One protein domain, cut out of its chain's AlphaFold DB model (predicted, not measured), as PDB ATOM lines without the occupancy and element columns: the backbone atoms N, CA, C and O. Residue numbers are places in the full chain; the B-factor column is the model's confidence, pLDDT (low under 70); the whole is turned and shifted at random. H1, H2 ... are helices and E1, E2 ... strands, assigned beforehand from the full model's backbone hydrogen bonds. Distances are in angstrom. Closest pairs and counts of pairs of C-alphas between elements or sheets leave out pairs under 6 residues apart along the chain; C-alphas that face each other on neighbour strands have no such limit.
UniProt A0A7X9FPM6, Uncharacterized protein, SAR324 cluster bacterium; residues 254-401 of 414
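Overview. This is residues 254 to 401 of the 414 residues of an uncharacterized protein of SAR324 cluster bacterium (UniProt A0A7X9FPM6). Two antiparallel sheets, E1-E2-E5 and the strongly twisted E4-E3-E6-E7, lie face to face as a sandwich, with a long loop, residues 262 to 276, reaching out past one end. After E7, a long stretch with E8 and H1 passes E1 and runs back past E7. The printed part has 148 residues with eight named strands, E1 to E8, then one named helix, H1; it is mostly strand, with under half of the residues in named elements. It is only just compact, close to loose, with a radius of gyration of the C-alphas of 17.2 A, and elongated, 58 by 35 by 26 A.

Arrangement. Start at E1, residues 254 to 261, a hairpin with E2, residues 277 to 286: N 258 and O 280 are 2.8 A apart, within hydrogen-bond range. E2 is also antiparallel to E5, residues 316 to 323, with N 281 and O 321 at 2.9 A. E3, residues 290 to 297, and E4, residues 300 to 305, form a hairpin, with N 295 and O 303 at 2.8 A. E3 is antiparallel to E6, residues 329 to 336, with N 294 and O 333 at 2.8 A; E6 and E7, residues 341 to 347, form a hairpin, with N 332 and O 344 at 2.9 A. The facing parts of the sandwich are 10.6 A centre to centre, the strands of one sheet at 31 degrees to those of the other. E8, residues 357 to 359, pairs with no named strand. H1, residues 383 to 387, only grazes the sheet E1 E2 E5; 0 of 1 O i to N i+4 pairs and 1 of 2 O i to N i+3 pairs are within range.

Along the chain. Find C-alpha 254 at (9.286, -23.444, 25.057), where E1 begins its 20.1 A; E2 spans 29.2 A and E5 23.1 A. H1 ends at C-alpha 387, (19.828, -26.850, 23.122).

Size, cuts and confidence. The C-alphas farthest apart, of Ser 268 and Gln 401, are 58.5 A apart. The printed part has no cut; the links E1 to E2 and E8 to H1 are long. Confidence is under 70 at residue 274 and residues 347 to 401.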
ATOM      1  N   LEU A 254       9.347 -24.243  23.836       79.94
ATOM      2  CA  LEU A 254       9.286 -23.444  25.057       79.94
ATOM      3  C   LEU A 254       9.716 -22.021  24.752       79.94
ATOM      4  O   LEU A 254      10.748 -21.785  24.140       79.94
ATOM      5  N   ALA A 255       8.914 -21.081  25.220       74.62
ATOM      6  CA  ALA A 255       9.084 -19.675  24.921       74.62
ATOM      7  C   ALA A 255       9.638 -18.910  26.131       74.62
ATOM      8  O   ALA A 255      10.433 -17.989  26.000       74.62
ATOM      9  N   SER A 256       9.238 -19.312  27.341       74.38
ATOM     10  CA  SER A 256       9.784 -18.779  28.585       74.38
ATOM     11  C   SER A 256       9.701 -19.809  29.701       74.38
ATOM     12  O   SER A 256       8.705 -20.524  29.855       74.38
ATOM     13  N   VAL A 257      10.738 -19.842  30.531       75.06
ATOM     14  CA  VAL A 257      10.818 -20.695  31.709       75.06
ATOM     15  C   VAL A 257      11.255 -19.839  32.891       75.06
ATOM     16  O   VAL A 257      12.299 -19.197  32.858       75.06
ATOM     17  N   ARG A 258      10.466 -19.847  33.966       76.31
ATOM     18  CA  ARG A 258      10.777 -19.152  35.219       76.31
ATOM     19  C   ARG A 258      10.845 -20.147  36.367       76.31
ATOM     20  O   ARG A 258       9.858 -20.827  36.650       76.31
ATOM     21  N   LEU A 259      11.981 -20.184  37.053       75.31
ATOM     22  CA  LEU A 259      12.155 -20.923  38.299       75.31
ATOM     23  C   LEU A 259      11.941 -19.970  39.481       75.31
ATOM     24  O   LEU A 259      12.684 -19.001  39.646       75.31
ATOM     25  N   ASN A 260      10.935 -20.251  40.306       76.31
ATOM     26  CA  ASN A 260      10.737 -19.571  41.581       76.31
ATOM     27  C   ASN A 260      11.214 -20.486  42.704       76.31
ATOM     28  O   ASN A 260      10.777 -21.635  42.794       76.31
ATOM     29  N   ILE A 261      12.068 -19.959  43.573       74.94
ATOM     30  CA  ILE A 261      12.583 -20.675  44.738       74.94
ATOM     31  C   ILE A 261      11.973 -20.015  45.973       74.94
ATOM     32  O   ILE A 261      12.061 -18.798  46.149       74.94
ATOM     33  N   GLY A 262      11.280 -20.813  46.782       70.50
ATOM     34  CA  GLY A 262      10.682 -20.395  48.041       70.50
ATOM     35  C   GLY A 262      11.736 -19.965  49.060       70.50
ATOM     36  O   GLY A 262      12.936 -20.120  48.855       70.50
ATOM     37  N   LYS A 263      11.286 -19.411  50.185       72.50
ATOM     38  CA  LYS A 263      12.183 -19.130  51.308       72.50
ATOM     39  C   LYS A 263      12.504 -20.431  52.042       72.50
ATOM     40  O   LYS A 263      11.633 -21.294  52.154       72.50
ATOM     41  N   PHE A 264      13.710 -20.514  52.592       72.75
ATOM     42  CA  PHE A 264      13.983 -21.438  53.686       72.75
ATOM     43  C   PHE A 264      13.012 -21.118  54.821       72.75
ATOM     44  O   PHE A 264      12.807 -19.949  55.159       72.75
ATOM     45  N   LYS A 265      12.367 -22.150  55.356       76.44
ATOM     46  CA  LYS A 265      11.554 -22.025  56.562       76.44
ATOM     47  C   LYS A 265      12.255 -22.812  57.651       76.44
ATOM     48  O   LYS A 265      12.650 -23.942  57.403       76.44
ATOM     49  N   VAL A 266      12.399 -22.221  58.824       77.19
ATOM     50  CA  VAL A 266      12.880 -22.930  60.010       77.19
ATOM     51  C   VAL A 266      11.640 -23.361  60.785       77.19
ATOM     52  O   VAL A 266      10.725 -22.556  60.971       77.19
ATOM     53  N   ARG A 267      11.543 -24.643  61.130       78.75
ATOM     54  CA  ARG A 267      10.487 -25.156  62.010       78.75
ATOM     55  C   ARG A 267      10.760 -24.729  63.455       78.75
ATOM     56  O   ARG A 267      11.859 -24.299  63.789       78.75
ATOM     57  N   SER A 268       9.759 -24.870  64.320       80.00
ATOM     58  CA  SER A 268       9.881 -24.596  65.759       80.00
ATOM     59  C   SER A 268      10.932 -25.465  66.464       80.00
ATOM     60  O   SER A 268      11.427 -25.071  67.509       80.00
ATOM     61  N   ASP A 269      11.295 -26.611  65.882       83.50
ATOM     62  CA  ASP A 269      12.340 -27.534  66.352       83.50
ATOM     63  C   ASP A 269      13.761 -27.167  65.864       83.50
ATOM     64  O   ASP A 269      14.702 -27.927  66.073       83.50
ATOM     65  N   GLY A 270      13.932 -26.034  65.171       75.56
ATOM     66  CA  GLY A 270      15.212 -25.607  64.596       75.56
ATOM     67  C   GLY A 270      15.579 -26.279  63.266       75.56
ATOM     68  O   GLY A 270      16.568 -25.895  62.641       75.56
ATOM     69  N   SER A 271      14.783 -27.235  62.771       79.69
ATOM     70  CA  SER A 271      15.049 -27.894  61.489       79.69
ATOM     71  C   SER A 271      14.741 -26.979  60.296       79.69
ATOM     72  O   SER A 271      13.736 -26.261  60.249       79.69
ATOM     73  N   VAL A 272      15.620 -27.000  59.289       75.06
ATOM     74  CA  VAL A 272      15.478 -26.190  58.071       75.06
ATOM     75  C   VAL A 272      14.673 -26.961  57.025       75.06
ATOM     76  O   VAL A 272      15.120 -27.973  56.492       75.06
ATOM     77  N   ILE A 273      13.493 -26.451  56.674       70.75
ATOM     78  CA  ILE A 273      12.706 -26.944  55.543       70.75
ATOM     79  C   ILE A 273      13.354 -26.427  54.250       70.75
ATOM     80  O   ILE A 273      13.456 -25.203  54.066       70.75
ATOM     81  N   PRO A 274      13.749 -27.324  53.328       67.25
ATOM     82  CA  PRO A 274      14.307 -26.919  52.050       67.25
ATOM     83  C   PRO A 274      13.297 -26.074  51.259       67.25
ATOM     84  O   PRO A 274      12.086 -26.322  51.304       67.25
ATOM     85  N   PRO A 275      13.766 -25.053  50.526       72.06
ATOM     86  CA  PRO A 275      12.892 -24.129  49.830       72.06
ATOM     87  C   PRO A 275      12.111 -24.867  48.745       72.06
ATOM     88  O   PRO A 275      12.679 -25.577  47.915       72.06
ATOM     89  N   SER A 276      10.792 -24.669  48.712       78.25
ATOM     90  CA  SER A 276       9.970 -25.220  47.639       78.25
ATOM     91  C   SER A 276      10.342 -24.563  46.309       78.25
ATOM     92  O   SER A 276      10.358 -23.339  46.183       78.25
ATOM     93  N   SER A 277      10.654 -25.365  45.295       78.25
ATOM     94  CA  SER A 277      10.937 -24.868  43.950       78.25
ATOM     95  C   SER A 277       9.712 -25.053  43.062       78.25
ATOM     96  O   SER A 277       9.101 -26.118  43.037       78.25
ATOM     97  N   SER A 278       9.333 -24.021  42.313       84.56
ATOM     98  CA  SER A 278       8.264 -24.118  41.319       84.56
ATOM     99  C   SER A 278       8.737 -23.614  39.969       84.56
ATOM    100  O   SER A 278       9.404 -22.585  39.862       84.56
ATOM    101  N   LEU A 279       8.373 -24.350  38.930       81.81
ATOM    102  CA  LEU A 279       8.648 -24.003  37.551       81.81
ATOM    103  C   LEU A 279       7.379 -23.435  36.934       81.81
ATOM    104  O   LEU A 279       6.319 -24.052  37.035       81.81
ATOM    105  N   ARG A 280       7.474 -22.284  36.274       86.06
ATOM    106  CA  ARG A 280       6.423 -21.745  35.410       86.06
ATOM    107  C   ARG A 280       6.942 -21.726  33.982       86.06
ATOM    108  O   ARG A 280       7.962 -21.099  33.716       86.06
ATOM    109  N   VAL A 281       6.217 -22.379  33.085       84.69
ATOM    110  CA  VAL A 281       6.583 -22.514  31.676       84.69
ATOM    111  C   VAL A 281       5.491 -21.909  30.809       84.69
ATOM    112  O   VAL A 281       4.298 -22.137  31.036       84.69
ATOM    113  N   VAL A 282       5.917 -21.141  29.815       85.56
ATOM    114  CA  VAL A 282       5.096 -20.641  28.715       85.56
ATOM    115  C   VAL A 282       5.722 -21.152  27.427       85.56
ATOM    116  O   VAL A 282       6.941 -21.115  27.270       85.56
ATOM    117  N   GLY A 283       4.900 -21.657  26.521       86.31
ATOM    118  CA  GLY A 283       5.351 -22.207  25.252       86.31
ATOM    119  C   GLY A 283       4.251 -22.164  24.211       86.31
ATOM    120  O   GLY A 283       3.155 -21.650  24.456       86.31
ATOM    121  N   PHE A 284       4.545 -22.714  23.047       88.25
ATOM    122  CA  PHE A 284       3.573 -22.885  21.984       88.25
ATOM    123  C   PHE A 284       3.798 -24.198  21.249       88.25
ATOM    124  O   PHE A 284       4.873 -24.797  21.298       88.25
ATOM    125  N   ILE A 285       2.740 -24.657  20.595       90.06
ATOM    126  CA  ILE A 285       2.755 -25.827  19.733       90.06
ATOM    127  C   ILE A 285       2.368 -25.403  18.323       90.06
ATOM    128  O   ILE A 285       1.404 -24.655  18.156       90.06
ATOM    129  N   MET A 286       3.132 -25.864  17.336       86.62
ATOM    130  CA  MET A 286       2.783 -25.754  15.920       86.62
ATOM    131  C   MET A 286       2.015 -27.006  15.499       86.62
ATOM    132  O   MET A 286       2.452 -28.117  15.807       86.62
ATOM    133  N   GLY A 287       0.909 -26.824  14.784       77.81
ATOM    134  CA  GLY A 287       0.079 -27.897  14.239       77.81
ATOM    135  C   GLY A 287      -1.384 -27.763  14.664       77.81
ATOM    136  O   GLY A 287      -1.703 -27.627  15.852       77.81
ATOM    137  N   LYS A 288      -2.299 -27.818  13.688       81.62
ATOM    138  CA  LYS A 288      -3.761 -27.726  13.895       81.62
ATOM    139  C   LYS A 288      -4.366 -29.008  14.483       81.62
ATOM    140  O   LYS A 288      -5.428 -28.976  15.094       81.62
ATOM    141  N   ASP A 289      -3.659 -30.119  14.354       82.62
ATOM    142  CA  ASP A 289      -4.098 -31.489  14.632       82.62
ATOM    143  C   ASP A 289      -3.879 -31.963  16.078       82.62
ATOM    144  O   ASP A 289      -4.424 -32.992  16.477       82.62
ATOM    145  N   THR A 290      -3.137 -31.215  16.905       87.12
ATOM    146  CA  THR A 290      -3.003 -31.565  18.331       87.12
ATOM    147  C   THR A 290      -4.334 -31.380  19.066       87.12
ATOM    148  O   THR A 290      -4.883 -30.277  19.113       87.12
ATOM    149  N   GLU A 291      -4.838 -32.434  19.703       85.31
ATOM    150  CA  GLU A 291      -6.076 -32.389  20.487       85.31
ATOM    151  C   GLU A 291      -5.784 -32.134  21.971       85.31
ATOM    152  O   GLU A 291      -6.484 -31.372  22.648       85.31
ATOM    153  N   LYS A 292      -4.740 -32.781  22.502       90.56
ATOM    154  CA  LYS A 292      -4.422 -32.781  23.934       90.56
ATOM    155  C   LYS A 292      -2.932 -32.540  24.154       90.56
ATOM    156  O   LYS A 292      -2.092 -33.116  23.473       90.56
ATOM    157  N   LEU A 293      -2.619 -31.728  25.164       93.12
ATOM    158  CA  LEU A 293      -1.285 -31.640  25.752       93.12
ATOM    159  C   LEU A 293      -1.312 -32.211  27.173       93.12
ATOM    160  O   LEU A 293      -2.150 -31.833  28.002       93.12
ATOM    161  N   THR A 294      -0.372 -33.092  27.478       94.19
ATOM    162  CA  THR A 294      -0.173 -33.691  28.798       94.19
ATOM    163  C   THR A 294       1.220 -33.377  29.315       94.19
ATOM    164  O   THR A 294       2.197 -33.316  28.575       94.19
ATOM    165  N   LEU A 295       1.299 -33.134  30.619       93.12
ATOM    166  CA  LEU A 295       2.545 -32.963  31.340       93.12
ATOM    167  C   LEU A 295       2.846 -34.254  32.086       93.12
ATOM    168  O   LEU A 295       2.050 -34.666  32.937       93.12
ATOM    169  N   LEU A 296       3.984 -34.863  31.784       92.00
ATOM    170  CA  LEU A 296       4.528 -36.001  32.506       92.00
ATOM    171  C   LEU A 296       5.731 -35.546  33.342       92.00
ATOM    172  O   LEU A 296       6.441 -34.608  32.978       92.00
ATOM    173  N   ARG A 297       5.971 -36.215  34.465       88.56
ATOM    174  CA  ARG A 297       7.179 -36.075  35.277       88.56
ATOM    175  C   ARG A 297       7.722 -37.462  35.548       88.56
ATOM    176  O   ARG A 297       7.011 -38.283  36.122       88.56
ATOM    177  N   ASN A 298       8.962 -37.706  35.134       87.06
ATOM    178  CA  ASN A 298       9.603 -39.019  35.213       87.06
ATOM    179  C   ASN A 298       8.706 -40.129  34.619       87.06
ATOM    180  O   ASN A 298       8.519 -41.169  35.231       87.06
ATOM    181  N   GLY A 299       8.066 -39.860  33.475       85.56
ATOM    182  CA  GLY A 299       7.145 -40.795  32.811       85.56
ATOM    183  C   GLY A 299       5.704 -40.809  33.345       85.56
ATOM    184  O   GLY A 299       4.798 -41.219  32.627       85.56
ATOM    185  N   HIS A 300       5.438 -40.285  34.545       89.19
ATOM    186  CA  HIS A 300       4.094 -40.299  35.130       89.19
ATOM    187  C   HIS A 300       3.301 -39.036  34.805       89.19
ATOM    188  O   HIS A 300       3.810 -37.920  34.918       89.19
ATOM    189  N   ARG A 301       2.021 -39.188  34.460       90.44
ATOM    190  CA  ARG A 301       1.137 -38.054  34.166       90.44
ATOM    191  C   ARG A 301       0.911 -37.197  35.410       90.44
ATOM    192  O   ARG A 301       0.340 -37.648  36.392       90.44
ATOM    193  N   VAL A 302       1.292 -35.926  35.318       90.06
ATOM    194  CA  VAL A 302       1.092 -34.924  36.374       90.06
ATOM    195  C   VAL A 302      -0.176 -34.120  36.128       90.06
ATOM    196  O   VAL A 302      -0.968 -33.908  37.040       90.06
ATOM    197  N   LYS A 303      -0.361 -33.609  34.904       91.75
ATOM    198  CA  LYS A 303      -1.441 -32.654  34.616       91.75
ATOM    199  C   LYS A 303      -1.800 -32.606  33.131       91.75
ATOM    200  O   LYS A 303      -0.949 -32.810  32.273       91.75
ATOM    201  N   LYS A 304      -3.062 -32.291  32.814       92.62
ATOM    202  CA  LYS A 304      -3.477 -31.876  31.461       92.62
ATOM    203  C   LYS A 304      -3.170 -30.388  31.266       92.62
ATOM    204  O   LYS A 304      -3.582 -29.565  32.084       92.62
ATOM    205  N   ILE A 305      -2.462 -30.042  30.198       91.69
ATOM    206  CA  ILE A 305      -2.143 -28.656  29.857       91.69
ATOM    207  C   ILE A 305      -3.275 -28.105  28.986       91.69
ATOM    208  O   ILE A 305      -3.686 -28.731  28.009       91.69
ATOM    209  N   SER A 306      -3.789 -26.931  29.343       86.81
ATOM    210  CA  SER A 306      -4.799 -26.251  28.535       86.81
ATOM    211  C   SER A 306      -4.154 -25.622  27.304       86.81
ATOM    212  O   SER A 306      -3.245 -24.798  27.431       86.81
ATOM    213  N   LEU A 307      -4.660 -25.991  26.129       85.94
ATOM    214  CA  LEU A 307      -4.361 -25.345  24.856       85.94
ATOM    215  C   LEU A 307      -5.303 -24.160  24.636       85.94
ATOM    216  O   LEU A 307      -6.485 -24.225  24.987       85.94
ATOM    217  N   GLN A 308      -4.798 -23.083  24.034       82.94
ATOM    218  CA  GLN A 308      -5.676 -22.051  23.490       82.94
ATOM    219  C   GLN A 308      -6.588 -22.650  22.408       82.94
ATOM    220  O   GLN A 308      -6.150 -23.453  21.587       82.94
ATOM    221  N   ARG A 309      -7.876 -22.272  22.437       75.38
ATOM    222  CA  ARG A 309      -8.890 -22.800  21.504       75.38
ATOM    223  C   ARG A 309      -8.679 -22.311  20.073       75.38
ATOM    224  O   ARG A 309      -8.926 -23.067  19.144       75.38
ATOM    225  N   LYS A 310      -8.261 -21.053  19.909       79.81
ATOM    226  CA  LYS A 310      -7.990 -20.467  18.596       79.81
ATOM    227  C   LYS A 310      -6.584 -20.860  18.153       79.81
ATOM    228  O   LYS A 310      -5.637 -20.666  18.912       79.81
ATOM    229  N   VAL A 311      -6.500 -21.429  16.959       81.44
ATOM    230  CA  VAL A 311      -5.256 -21.580  16.204       81.44
ATOM    231  C   VAL A 311      -5.043 -20.264  15.461       81.44
ATOM    232  O   VAL A 311      -6.008 -19.734  14.912       81.44
ATOM    233  N   ASP A 312      -3.832 -19.719  15.492       79.69
ATOM    234  CA  ASP A 312      -3.482 -18.597  14.618       79.69
ATOM    235  C   ASP A 312      -3.256 -19.050  13.162       79.69
ATOM    236  O   ASP A 312      -3.251 -20.248  12.854       79.69
ATOM    237  N   ASP A 313      -3.061 -18.084  12.264       75.69
ATOM    238  CA  ASP A 313      -2.880 -18.322  10.826       75.69
ATOM    239  C   ASP A 313      -1.636 -19.176  10.520       75.69
ATOM    240  O   ASP A 313      -1.572 -19.851   9.496       75.69
ATOM    241  N   GLN A 314      -0.668 -19.213  11.442       77.50
ATOM    242  CA  GLN A 314       0.552 -20.017  11.342       77.50
ATOM    243  C   GLN A 314       0.399 -21.418  11.953       77.50
ATOM    244  O   GLN A 314       1.372 -22.170  12.045       77.50
ATOM    245  N   GLY A 315      -0.802 -21.807  12.394       77.62
ATOM    246  CA  GLY A 315      -1.023 -23.117  13.004       77.62
ATOM    247  C   GLY A 315      -0.569 -23.202  14.464       77.62
ATOM    248  O   GLY A 315      -0.449 -24.307  15.002       77.62
ATOM    249  N   LYS A 316      -0.293 -22.070  15.112       84.06
ATOM    250  CA  LYS A 316       0.279 -21.976  16.452       84.06
ATOM    251  C   LYS A 316      -0.801 -21.813  17.519       84.06
ATOM    252  O   LYS A 316      -1.830 -21.155  17.359       84.06
ATOM    253  N   ARG A 317      -0.559 -22.479  18.651       88.69
ATOM    254  CA  ARG A 317      -1.378 -22.406  19.867       88.69
ATOM    255  C   ARG A 317      -0.484 -22.265  21.084       88.69
ATOM    256  O   ARG A 317       0.384 -23.105  21.322       88.69
ATOM    257  N   ALA A 318      -0.705 -21.230  21.889       87.75
ATOM    258  CA  ALA A 318       0.062 -21.059  23.115       87.75
ATOM    259  C   ALA A 318      -0.438 -21.991  24.227       87.75
ATOM    260  O   ALA A 318      -1.632 -22.294  24.344       87.75
ATOM    261  N   PHE A 319       0.485 -22.395  25.094       90.00
ATOM    262  CA  PHE A 319       0.196 -23.128  26.314       90.00
ATOM    263  C   PHE A 319       0.996 -22.570  27.492       90.00
ATOM    264  O   PHE A 319       2.050 -21.947  27.347       90.00
ATOM    265  N   ARG A 320       0.486 -22.811  28.700       90.88
ATOM    266  CA  ARG A 320       1.171 -22.459  29.946       90.88
ATOM    267  C   ARG A 320       0.938 -23.525  31.000       90.88
ATOM    268  O   ARG A 320      -0.176 -24.032  31.134       90.88
ATOM    269  N   PHE A 321       1.962 -23.822  31.787       90.19
ATOM    270  CA  PHE A 321       1.826 -24.709  32.934       90.19
ATOM    271  C   PHE A 321       2.769 -24.318  34.068       90.19
ATOM    272  O   PHE A 321       3.706 -23.534  33.904       90.19
ATOM    273  N   SER A 322       2.495 -24.869  35.245       88.56
ATOM    274  CA  SER A 322       3.366 -24.761  36.403       88.56
ATOM    275  C   SER A 322       3.496 -26.110  37.092       88.56
ATOM    276  O   SER A 322       2.497 -26.819  37.224       88.56
ATOM    277  N   VAL A 323       4.701 -26.436  37.551       87.50
ATOM    278  CA  VAL A 323       5.003 -27.667  38.290       87.50
ATOM    279  C   VAL A 323       5.737 -27.340  39.581       87.50
ATOM    280  O   VAL A 323       6.604 -26.470  39.610       87.50
ATOM    281  N   SER A 324       5.368 -28.053  40.642       84.62
ATOM    282  CA  SER A 324       6.016 -28.027  41.949       84.62
ATOM    283  C   SER A 324       6.028 -29.457  42.514       84.62
ATOM    284  O   SER A 324       4.994 -30.127  42.433       84.62
ATOM    285  N   PRO A 325       7.153 -29.954  43.058       80.31
ATOM    286  CA  PRO A 325       8.484 -29.341  43.024       80.31
ATOM    287  C   PRO A 325       9.091 -29.320  41.606       80.31
ATOM    288  O   PRO A 325       8.805 -30.202  40.794       80.31
ATOM    289  N   ALA A 326       9.948 -28.338  41.309       78.38
ATOM    290  CA  ALA A 326      10.677 -28.215  40.039       78.38
ATOM    291  C   ALA A 326      11.881 -29.175  39.984       78.38
ATOM    292  O   ALA A 326      13.035 -28.754  40.005       78.38
ATOM    293  N   THR A 327      11.597 -30.478  39.979       76.75
ATOM    294  CA  THR A 327      12.593 -31.561  40.021       76.75
ATOM    295  C   THR A 327      12.255 -32.663  39.017       76.75
ATOM    296  O   THR A 327      11.094 -32.826  38.630       76.75
ATOM    297  N   GLY A 328      13.275 -33.430  38.622       77.69
ATOM    298  CA  GLY A 328      13.142 -34.555  37.696       77.69
ATOM    299  C   GLY A 328      13.070 -34.150  36.221       77.69
ATOM    300  O   GLY A 328      13.281 -32.994  35.845       77.69
ATOM    301  N   ALA A 329      12.782 -35.136  35.374       83.31
ATOM    302  CA  ALA A 329      12.536 -34.927  33.955       83.31
ATOM    303  C   ALA A 329      11.069 -34.542  33.748       83.31
ATOM    304  O   ALA A 329      10.164 -35.278  34.141       83.31
ATOM    305  N   ILE A 330      10.837 -33.387  33.137       85.75
ATOM    306  CA  ILE A 330       9.508 -32.892  32.790       85.75
ATOM    307  C   ILE A 330       9.294 -33.180  31.309       85.75
ATOM    308  O   ILE A 330      10.078 -32.721  30.494       85.75
ATOM    309  N   THR A 331       8.236 -33.881  30.934       89.31
ATOM    310  CA  THR A 331       7.934 -34.186  29.530       89.31
ATOM    311  C   THR A 331       6.613 -33.546  29.147       89.31
ATOM    312  O   THR A 331       5.606 -33.729  29.828       89.31
ATOM    313  N   VAL A 332       6.601 -32.789  28.054       91.12
ATOM    314  CA  VAL A 332       5.361 -32.323  27.428       91.12
ATOM    315  C   VAL A 332       5.041 -33.290  26.301       91.12
ATOM    316  O   VAL A 332       5.834 -33.451  25.380       91.12
ATOM    317  N   GLN A 333       3.890 -33.941  26.390       92.88
ATOM    318  CA  GLN A 333       3.394 -34.869  25.385       92.88
ATOM    319  C   GLN A 333       2.221 -34.221  24.647       92.88
ATOM    320  O   GLN A 333       1.238 -33.805  25.261       92.88
ATOM    321  N   ALA A 334       2.338 -34.130  23.328       91.88
ATOM    322  CA  ALA A 334       1.250 -33.786  22.427       91.88
ATOM    323  C   ALA A 334       0.593 -35.060  21.916       91.88
ATOM    324  O   ALA A 334       1.289 -36.025  21.617       91.88
ATOM    325  N   ILE A 335      -0.735 -35.059  21.842       89.25
ATOM    326  CA  ILE A 335      -1.541 -36.190  21.383       89.25
ATOM    327  C   ILE A 335      -2.547 -35.666  20.359       89.25
ATOM    328  O   ILE A 335      -3.238 -34.671  20.622       89.25
ATOM    329  N   ASP A 336      -2.614 -36.314  19.200       85.12
ATOM    330  CA  ASP A 336      -3.593 -36.006  18.159       85.12
ATOM    331  C   ASP A 336      -4.936 -36.721  18.382       85.12
ATOM    332  O   ASP A 336      -5.144 -37.437  19.365       85.12
ATOM    333  N   GLY A 337      -5.874 -36.511  17.458       75.56
ATOM    334  CA  GLY A 337      -7.195 -37.137  17.513       75.56
ATOM    335  C   GLY A 337      -7.245 -38.625  17.148       75.56
ATOM    336  O   GLY A 337      -8.354 -39.161  17.103       75.56
ATOM    337  N   VAL A 338      -6.101 -39.257  16.863       73.94
ATOM    338  CA  VAL A 338      -5.919 -40.688  16.536       73.94
ATOM    339  C   VAL A 338      -4.989 -41.361  17.569       73.94
ATOM    340  O   VAL A 338      -4.527 -42.484  17.393       73.94
ATOM    341  N   ASN A 339      -4.730 -40.687  18.696       77.69
ATOM    342  CA  ASN A 339      -3.822 -41.119  19.763       77.69
ATOM    343  C   ASN A 339      -2.347 -41.270  19.349       77.69
ATOM    344  O   ASN A 339      -1.561 -41.812  20.129       77.69
ATOM    345  N   ALA A 340      -1.935 -40.757  18.187       81.06
ATOM    346  CA  ALA A 340      -0.516 -40.582  17.911       81.06
ATOM    347  C   ALA A 340       0.033 -39.536  18.885       81.06
ATOM    348  O   ALA A 340      -0.628 -38.533  19.180       81.06
ATOM    349  N   SER A 341       1.234 -39.767  19.414       86.19
ATOM    350  CA  SER A 341       1.820 -38.861  20.397       86.19
ATOM    351  C   SER A 341       3.268 -38.530  20.095       86.19
ATOM    352  O   SER A 341       4.023 -39.400  19.677       86.19
ATOM    353  N   VAL A 342       3.639 -37.280  20.356       88.38
ATOM    354  CA  VAL A 342       5.021 -36.802  20.304       88.38
ATOM    355  C   VAL A 342       5.368 -36.209  21.656       88.38
ATOM    356  O   VAL A 342       4.585 -35.465  22.252       88.38
ATOM    357  N   GLN A 343       6.540 -36.569  22.164       89.25
ATOM    358  CA  GLN A 343       7.013 -36.167  23.478       89.25
ATOM    359  C   GLN A 343       8.239 -35.273  23.342       89.25
ATOM    360  O   GLN A 343       9.159 -35.576  22.592       89.25
ATOM    361  N   LYS A 344       8.283 -34.190  24.115       85.94
ATOM    362  CA  LYS A 344       9.495 -33.389  24.296       85.94
ATOM    363  C   LYS A 344       9.866 -33.380  25.768       85.94
ATOM    364  O   LYS A 344       9.066 -32.959  26.609       85.94
ATOM    365  N   THR A 345      11.052 -33.900  26.076       83.25
ATOM    366  CA  THR A 345      11.515 -34.100  27.452       83.25
ATOM    367  C   THR A 345      12.546 -33.047  27.841       83.25
ATOM    368  O   THR A 345      13.606 -32.901  27.240       83.25
ATOM    369  N   TYR A 346      12.237 -32.349  28.923       74.94
ATOM    370  CA  TYR A 346      12.997 -31.276  29.537       74.94
ATOM    371  C   TYR A 346      13.627 -31.799  30.831       74.94
ATOM    372  O   TYR A 346      12.949 -31.982  31.846       74.94
ATOM    373  N   LYS A 347      14.937 -32.061  30.820       69.75
ATOM    374  CA  LYS A 347      15.671 -32.412  32.042       69.75
ATOM    375  C   LYS A 347      16.084 -31.132  32.756       69.75
ATOM    376  O   LYS A 347      17.051 -30.484  32.372       69.75
ATOM    377  N   PHE A 348      15.361 -30.775  33.814       64.12
ATOM    378  CA  PHE A 348      15.821 -29.727  34.715       64.12
ATOM    379  C   PHE A 348      16.884 -30.318  35.634       64.12
ATOM    380  O   PHE A 348      16.560 -31.066  36.550       64.12
ATOM    381  N   ILE A 349      18.152 -29.990  35.381       57.59
ATOM    382  CA  ILE A 349      19.237 -30.243  36.330       57.59
ATOM    383  C   ILE A 349      19.256 -29.044  37.281       57.59
ATOM    384  O   ILE A 349      19.636 -27.946  36.867       57.59
ATOM    385  N   PRO A 350      18.814 -29.191  38.540       50.78
ATOM    386  CA  PRO A 350      18.753 -28.078  39.466       50.78
ATOM    387  C   PRO A 350      20.163 -27.778  39.978       50.78
ATOM    388  O   PRO A 350      20.523 -28.134  41.091       50.78
ATOM    389  N   ARG A 351      20.970 -27.057  39.200       51.12
ATOM    390  CA  ARG A 351      22.037 -26.224  39.772       51.12
ATOM    391  C   ARG A 351      21.506 -24.806  39.920       51.12
ATOM    392  O   ARG A 351      22.019 -23.857  39.354       51.12
ATOM    393  N   ALA A 352      20.415 -24.648  40.669       46.31
ATOM    394  CA  ALA A 352      19.765 -23.352  40.882       46.31
ATOM    395  C   ALA A 352      20.686 -22.300  41.548       46.31
ATOM    396  O   ALA A 352      20.384 -21.107  41.539       46.31
ATOM    397  N   SER A 353      21.804 -22.742  42.134       45.78
ATOM    398  CA  SER A 353      22.905 -21.910  42.624       45.78
ATOM    399  C   SER A 353      23.816 -21.366  41.518       45.78
ATOM    400  O   SER A 353      24.394 -20.306  41.718       45.78
ATOM    401  N   SER A 354      23.936 -22.036  40.365       48.75
ATOM    402  CA  SER A 354      24.856 -21.648  39.285       48.75
ATOM    403  C   SER A 354      24.260 -20.667  38.275       48.75
ATOM    404  O   SER A 354      24.955 -20.247  37.356       48.75
ATOM    405  N   PHE A 355      22.975 -20.328  38.392       50.00
ATOM    406  CA  PHE A 355      22.319 -19.403  37.472       50.00
ATOM    407  C   PHE A 355      22.245 -17.985  38.059       50.00
ATOM    408  O   PHE A 355      21.893 -17.833  39.237       50.00
ATOM    409  N   PRO A 356      22.509 -16.945  37.248       51.22
ATOM    410  CA  PRO A 356      22.467 -15.560  37.695       51.22
ATOM    411  C   PRO A 356      21.064 -15.175  38.181       51.22
ATOM    412  O   PRO A 356      20.031 -15.524  37.598       51.22
ATOM    413  N   ARG A 357      21.020 -14.461  39.305       55.62
ATOM    414  CA  ARG A 357      19.785 -14.081  39.993       55.62
ATOM    415  C   ARG A 357      19.495 -12.607  39.737       55.62
ATOM    416  O   ARG A 357      20.344 -11.768  39.989       55.62
ATOM    417  N   THR A 358      18.280 -12.281  39.296       53.22
ATOM    418  CA  THR A 358      17.802 -10.878  39.245       53.22
ATOM    419  C   THR A 358      17.395 -10.357  40.618       53.22
ATOM    420  O   THR A 358      17.248  -9.162  40.822       53.22
ATOM    421  N   SER A 359      17.099 -11.272  41.540       56.56
ATOM    422  CA  SER A 359      16.688 -11.000  42.915       56.56
ATOM    423  C   SER A 359      16.912 -12.261  43.745       56.56
ATOM    424  O   SER A 359      16.970 -13.358  43.184       56.56
ATOM    425  N   ASN A 360      16.901 -12.153  45.076       54.31
ATOM    426  CA  ASN A 360      17.045 -13.297  45.994       54.31
ATOM    427  C   ASN A 360      16.013 -14.435  45.801       54.31
ATOM    428  O   ASN A 360      16.080 -15.434  46.509       54.31
ATOM    429  N   ARG A 361      15.037 -14.302  44.888       54.41
ATOM    430  CA  ARG A 361      13.920 -15.248  44.708       54.41
ATOM    431  C   ARG A 361      13.696 -15.724  43.272       54.41
ATOM    432  O   ARG A 361      12.919 -16.657  43.066       54.41
ATOM    433  N   LYS A 362      14.322 -15.083  42.280       56.03
ATOM    434  CA  LYS A 362      14.129 -15.397  40.858       56.03
ATOM    435  C   LYS A 362      15.468 -15.691  40.214       56.03
ATOM    436  O   LYS A 362      16.344 -14.829  40.151       56.03
ATOM    437  N   VAL A 363      15.584 -16.912  39.718       49.72
ATOM    438  CA  VAL A 363      16.670 -17.290  38.831       49.72
ATOM    439  C   VAL A 363      16.275 -16.861  37.423       49.72
ATOM    440  O   VAL A 363      15.243 -17.300  36.905       49.72
ATOM    441  N   LEU A 364      17.076 -15.979  36.827       50.41
ATOM    442  CA  LEU A 364      17.022 -15.730  35.398       50.41
ATOM    443  C   LEU A 364      17.646 -16.950  34.735       50.41
ATOM    444  O   LEU A 364      18.861 -17.134  34.769       50.41
ATOM    445  N   LEU A 365      16.818 -17.794  34.128       54.47
ATOM    446  CA  LEU A 365      17.359 -18.628  33.068       54.47
ATOM    447  C   LEU A 365      17.806 -17.669  31.952       54.47
ATOM    448  O   LEU A 365      17.115 -16.666  31.744       54.47
ATOM    449  N   PRO A 366      18.935 -17.922  31.270       45.66
ATOM    450  CA  PRO A 366      19.574 -16.967  30.352       45.66
ATOM    451  C   PRO A 366      18.756 -16.605  29.093       45.66
ATOM    452  O   PRO A 366      19.296 -16.039  28.155       45.66
ATOM    453  N   PHE A 367      17.456 -16.902  29.094       52.75
ATOM    454  CA  PHE A 367      16.531 -16.906  27.965       52.75
ATOM    455  C   PHE A 367      15.239 -16.124  28.268       52.75
ATOM    456  O   PHE A 367      14.154 -16.428  27.778       52.75
ATOM    457  N   ASN A 368      15.311 -15.160  29.189       46.66
ATOM    458  CA  ASN A 368      14.143 -14.503  29.788       46.66
ATOM    459  C   ASN A 368      13.654 -13.268  29.011       46.66
ATOM    460  O   ASN A 368      12.737 -12.592  29.475       46.66
ATOM    461  N   ASN A 369      14.241 -12.966  27.852       45.38
ATOM    462  CA  ASN A 369      14.011 -11.701  27.147       45.38
ATOM    463  C   ASN A 369      12.643 -11.589  26.453       45.38
ATOM    464  O   ASN A 369      12.357 -10.560  25.859       45.38
ATOM    465  N   VAL A 370      11.759 -12.582  26.580       48.25
ATOM    466  CA  VAL A 370      10.513 -12.651  25.795       48.25
ATOM    467  C   VAL A 370       9.245 -12.468  26.630       48.25
ATOM    468  O   VAL A 370       8.203 -13.086  26.427       48.25
ATOM    469  N   LEU A 371       9.341 -11.678  27.691       43.47
ATOM    470  CA  LEU A 371       8.347 -11.663  28.757       43.47
ATOM    471  C   LEU A 371       7.557 -10.355  28.817       43.47
ATOM    472  O   LEU A 371       7.606  -9.679  29.841       43.47
ATOM    473  N   SER A 372       6.744 -10.042  27.803       44.00
ATOM    474  CA  SER A 372       5.605  -9.131  28.040       44.00
ATOM    475  C   SER A 372       4.435  -9.175  27.052       44.00
ATOM    476  O   SER A 372       3.351  -8.715  27.411       44.00
ATOM    477  N   SER A 373       4.556  -9.724  25.847       38.56
ATOM    478  CA  SER A 373       3.521  -9.491  24.840       38.56
ATOM    479  C   SER A 373       2.439 -10.578  24.853       38.56
ATOM    480  O   SER A 373       2.679 -11.777  24.723       38.56
ATOM    481  N   ARG A 374       1.172 -10.152  24.898       44.34
ATOM    482  CA  ARG A 374       0.015 -10.970  24.474       44.34
ATOM    483  C   ARG A 374       0.086 -11.366  22.977       44.34
ATOM    484  O   ARG A 374      -0.858 -11.962  22.472       44.34
ATOM    485  N   LYS A 375       1.183 -11.028  22.289       44.47
ATOM    486  CA  LYS A 375       1.491 -11.224  20.869       44.47
ATOM    487  C   LYS A 375       2.947 -11.693  20.754       44.47
ATOM    488  O   LYS A 375       3.849 -10.882  20.610       44.47
ATOM    489  N   PHE A 376       3.161 -12.992  20.914       50.03
ATOM    490  CA  PHE A 376       4.485 -13.611  20.884       50.03
ATOM    491  C   PHE A 376       4.877 -13.890  19.424       50.03
ATOM    492  O   PHE A 376       4.213 -14.716  18.787       50.03
ATOM    493  N   ASP A 377       5.919 -13.245  18.897       48.19
ATOM    494  CA  ASP A 377       6.424 -13.487  17.534       48.19
ATOM    495  C   ASP A 377       7.442 -14.652  17.536       48.19
ATOM    496  O   ASP A 377       8.163 -14.867  18.511       48.19
ATOM    497  N   LEU A 378       7.489 -15.457  16.466       45.75
ATOM    498  CA  LEU A 378       8.408 -16.600  16.323       45.75
ATOM    499  C   LEU A 378       9.884 -16.176  16.364       45.75
ATOM    500  O   LEU A 378      10.737 -16.970  16.754       45.75
ATOM    501  N   LYS A 379      10.180 -14.921  16.006       46.56
ATOM    502  CA  LYS A 379      11.534 -14.348  16.031       46.56
ATOM    503  C   LYS A 379      12.111 -14.191  17.437       46.56
ATOM    504  O   LYS A 379      13.322 -14.059  17.579       46.56
ATOM    505  N   GLU A 380      11.270 -14.208  18.465       50.34
ATOM    506  CA  GLU A 380      11.703 -13.972  19.840       50.34
ATOM    507  C   GLU A 380      12.071 -15.267  20.585       50.34
ATOM    508  O   GLU A 380      12.477 -15.215  21.741       50.34
ATOM    509  N   VAL A 381      11.947 -16.445  19.962       51.03
ATOM    510  CA  VAL A 381      12.312 -17.714  20.608       51.03
ATOM    511  C   VAL A 381      13.821 -17.783  20.812       51.03
ATOM    512  O   VAL A 381      14.593 -17.802  19.855       51.03
ATOM    513  N   ASP A 382      14.252 -17.883  22.067       54.00
ATOM    514  CA  ASP A 382      15.661 -18.091  22.367       54.00
ATOM    515  C   ASP A 382      16.082 -19.513  21.972       54.00
ATOM    516  O   ASP A 382      15.827 -20.483  22.688       54.00
ATOM    517  N   LEU A 383      16.752 -19.640  20.824       56.00
ATOM    518  CA  LEU A 383      17.248 -20.908  20.274       56.00
ATOM    519  C   LEU A 383      18.154 -21.680  21.245       56.00
ATOM    520  O   LEU A 383      18.356 -22.885  21.088       56.00
ATOM    521  N   ARG A 384      18.728 -21.010  22.251       54.88
ATOM    522  CA  ARG A 384      19.548 -21.673  23.265       54.88
ATOM    523  C   ARG A 384      18.701 -22.520  24.207       54.88
ATOM    524  O   ARG A 384      19.238 -23.504  24.700       54.88
ATOM    525  N   LEU A 385      17.415 -22.203  24.419       56.31
ATOM    526  CA  LEU A 385      16.494 -23.041  25.196       56.31
ATOM    527  C   LEU A 385      16.437 -24.449  24.605       56.31
ATOM    528  O   LEU A 385      16.695 -25.410  25.325       56.31
ATOM    529  N   ASP A 386      16.208 -24.560  23.295       55.19
ATOM    530  CA  ASP A 386      16.109 -25.848  22.600       55.19
ATOM    531  C   ASP A 386      17.374 -26.713  22.731       55.19
ATOM    532  O   ASP A 386      17.268 -27.935  22.775       55.19
ATOM    533  N   ARG A 387      18.560 -26.114  22.926       52.28
ATOM    534  CA  ARG A 387      19.828 -26.850  23.122       52.28
ATOM    535  C   ARG A 387      19.950 -27.556  24.475       52.28
ATOM    536  O   ARG A 387      20.735 -28.493  24.596       52.28
ATOM    537  N   PHE A 388      19.200 -27.136  25.497       52.16
ATOM    538  CA  PHE A 388      19.164 -27.834  26.794       52.16
ATOM    539  C   PHE A 388      18.179 -29.006  26.798       52.16
ATOM    540  O   PHE A 388      18.019 -29.684  27.819       52.16
ATOM    541  N   PHE A 389      17.498 -29.247  25.679       54.47
ATOM    542  CA  PHE A 389      16.401 -30.191  25.580       54.47
ATOM    543  C   PHE A 389      16.770 -31.321  24.627       54.47
ATOM    544  O   PHE A 389      17.390 -31.113  23.589       54.47
ATOM    545  N   ARG A 390      16.422 -32.551  25.011       51.56
ATOM    546  CA  ARG A 390      16.524 -33.686  24.097       51.56
ATOM    547  C   ARG A 390      15.168 -33.860  23.441       51.56
ATOM    548  O   ARG A 390      14.188 -34.174  24.123       51.56
ATOM    549  N   ASP A 391      15.141 -33.697  22.129       49.78
ATOM    550  CA  ASP A 391      14.037 -34.181  21.318       49.78
ATOM    551  C   ASP A 391      14.130 -35.708  21.296       49.78
ATOM    552  O   ASP A 391      14.963 -36.303  20.619       49.78
ATOM    553  N   SER A 392      13.313 -36.357  22.119       47.53
ATOM    554  CA  SER A 392      13.047 -37.783  21.990       47.53
ATOM    555  C   SER A 392      11.743 -37.917  21.219       47.53
ATOM    556  O   SER A 392      10.671 -37.963  21.824       47.53
ATOM    557  N   VAL A 393      11.818 -37.936  19.889       47.59
ATOM    558  CA  VAL A 393      10.656 -38.278  19.065       47.59
ATOM    559  C   VAL A 393      10.422 -39.779  19.216       47.59
ATOM    560  O   VAL A 393      10.944 -40.588  18.458       47.59
ATOM    561  N   SER A 394       9.687 -40.173  20.253       50.56
ATOM    562  CA  SER A 394       9.134 -41.517  20.345       50.56
ATOM    563  C   SER A 394       7.803 -41.525  19.603       50.56
ATOM    564  O   SER A 394       6.785 -41.064  20.120       50.56
ATOM    565  N   TYR A 395       7.804 -42.047  18.376       51.38
ATOM    566  CA  TYR A 395       6.566 -42.474  17.739       51.38
ATOM    567  C   TYR A 395       6.079 -43.697  18.511       51.38
ATOM    568  O   TYR A 395       6.552 -44.807  18.292       51.38
ATOM    569  N   ALA A 396       5.170 -43.499  19.463       51.12
ATOM    570  CA  ALA A 396       4.353 -44.615  19.906       51.12
ATOM    571  C   ALA A 396       3.451 -44.967  18.711       51.12
ATOM    572  O   ALA A 396       2.654 -44.103  18.324       51.12
ATOM    573  N   PRO A 397       3.590 -46.154  18.082       49.50
ATOM    574  CA  PRO A 397       2.685 -46.549  17.010       49.50
ATOM    575  C   PRO A 397       1.257 -46.461  17.546       49.50
ATOM    576  O   PRO A 397       1.010 -46.836  18.698       49.50
ATOM    577  N   SER A 398       0.332 -45.908  16.758       48.59
ATOM    578  CA  SER A 398      -1.070 -45.823  17.178       48.59
ATOM    579  C   SER A 398      -1.592 -47.227  17.519       48.59
ATOM    580  O   SER A 398      -1.079 -48.205  16.979       48.59
ATOM    581  N   PRO A 399      -2.617 -47.389  18.374       49.47
ATOM    582  CA  PRO A 399      -3.198 -48.706  18.641       49.47
ATOM    583  C   PRO A 399      -3.630 -49.440  17.362       49.47
ATOM    584  O   PRO A 399      -3.553 -50.658  17.298       49.47
ATOM    585  N   GLU A 400      -4.031 -48.703  16.322       48.94
ATOM    586  CA  GLU A 400      -4.323 -49.252  14.995       48.94
ATOM    587  C   GLU A 400      -3.067 -49.666  14.229       48.94
ATOM    588  O   GLU A 400      -3.096 -50.687  13.561       48.94
ATOM    589  N   GLN A 401      -1.958 -48.930  14.332       52.25
ATOM    590  CA  GLN A 401      -0.669 -49.346  13.768       52.25
ATOM    591  C   GLN A 401      -0.083 -50.536  14.525       52.25
ATOM    592  O   GLN A 401       0.499 -51.412  13.903       52.25
TER     593      GLN A 401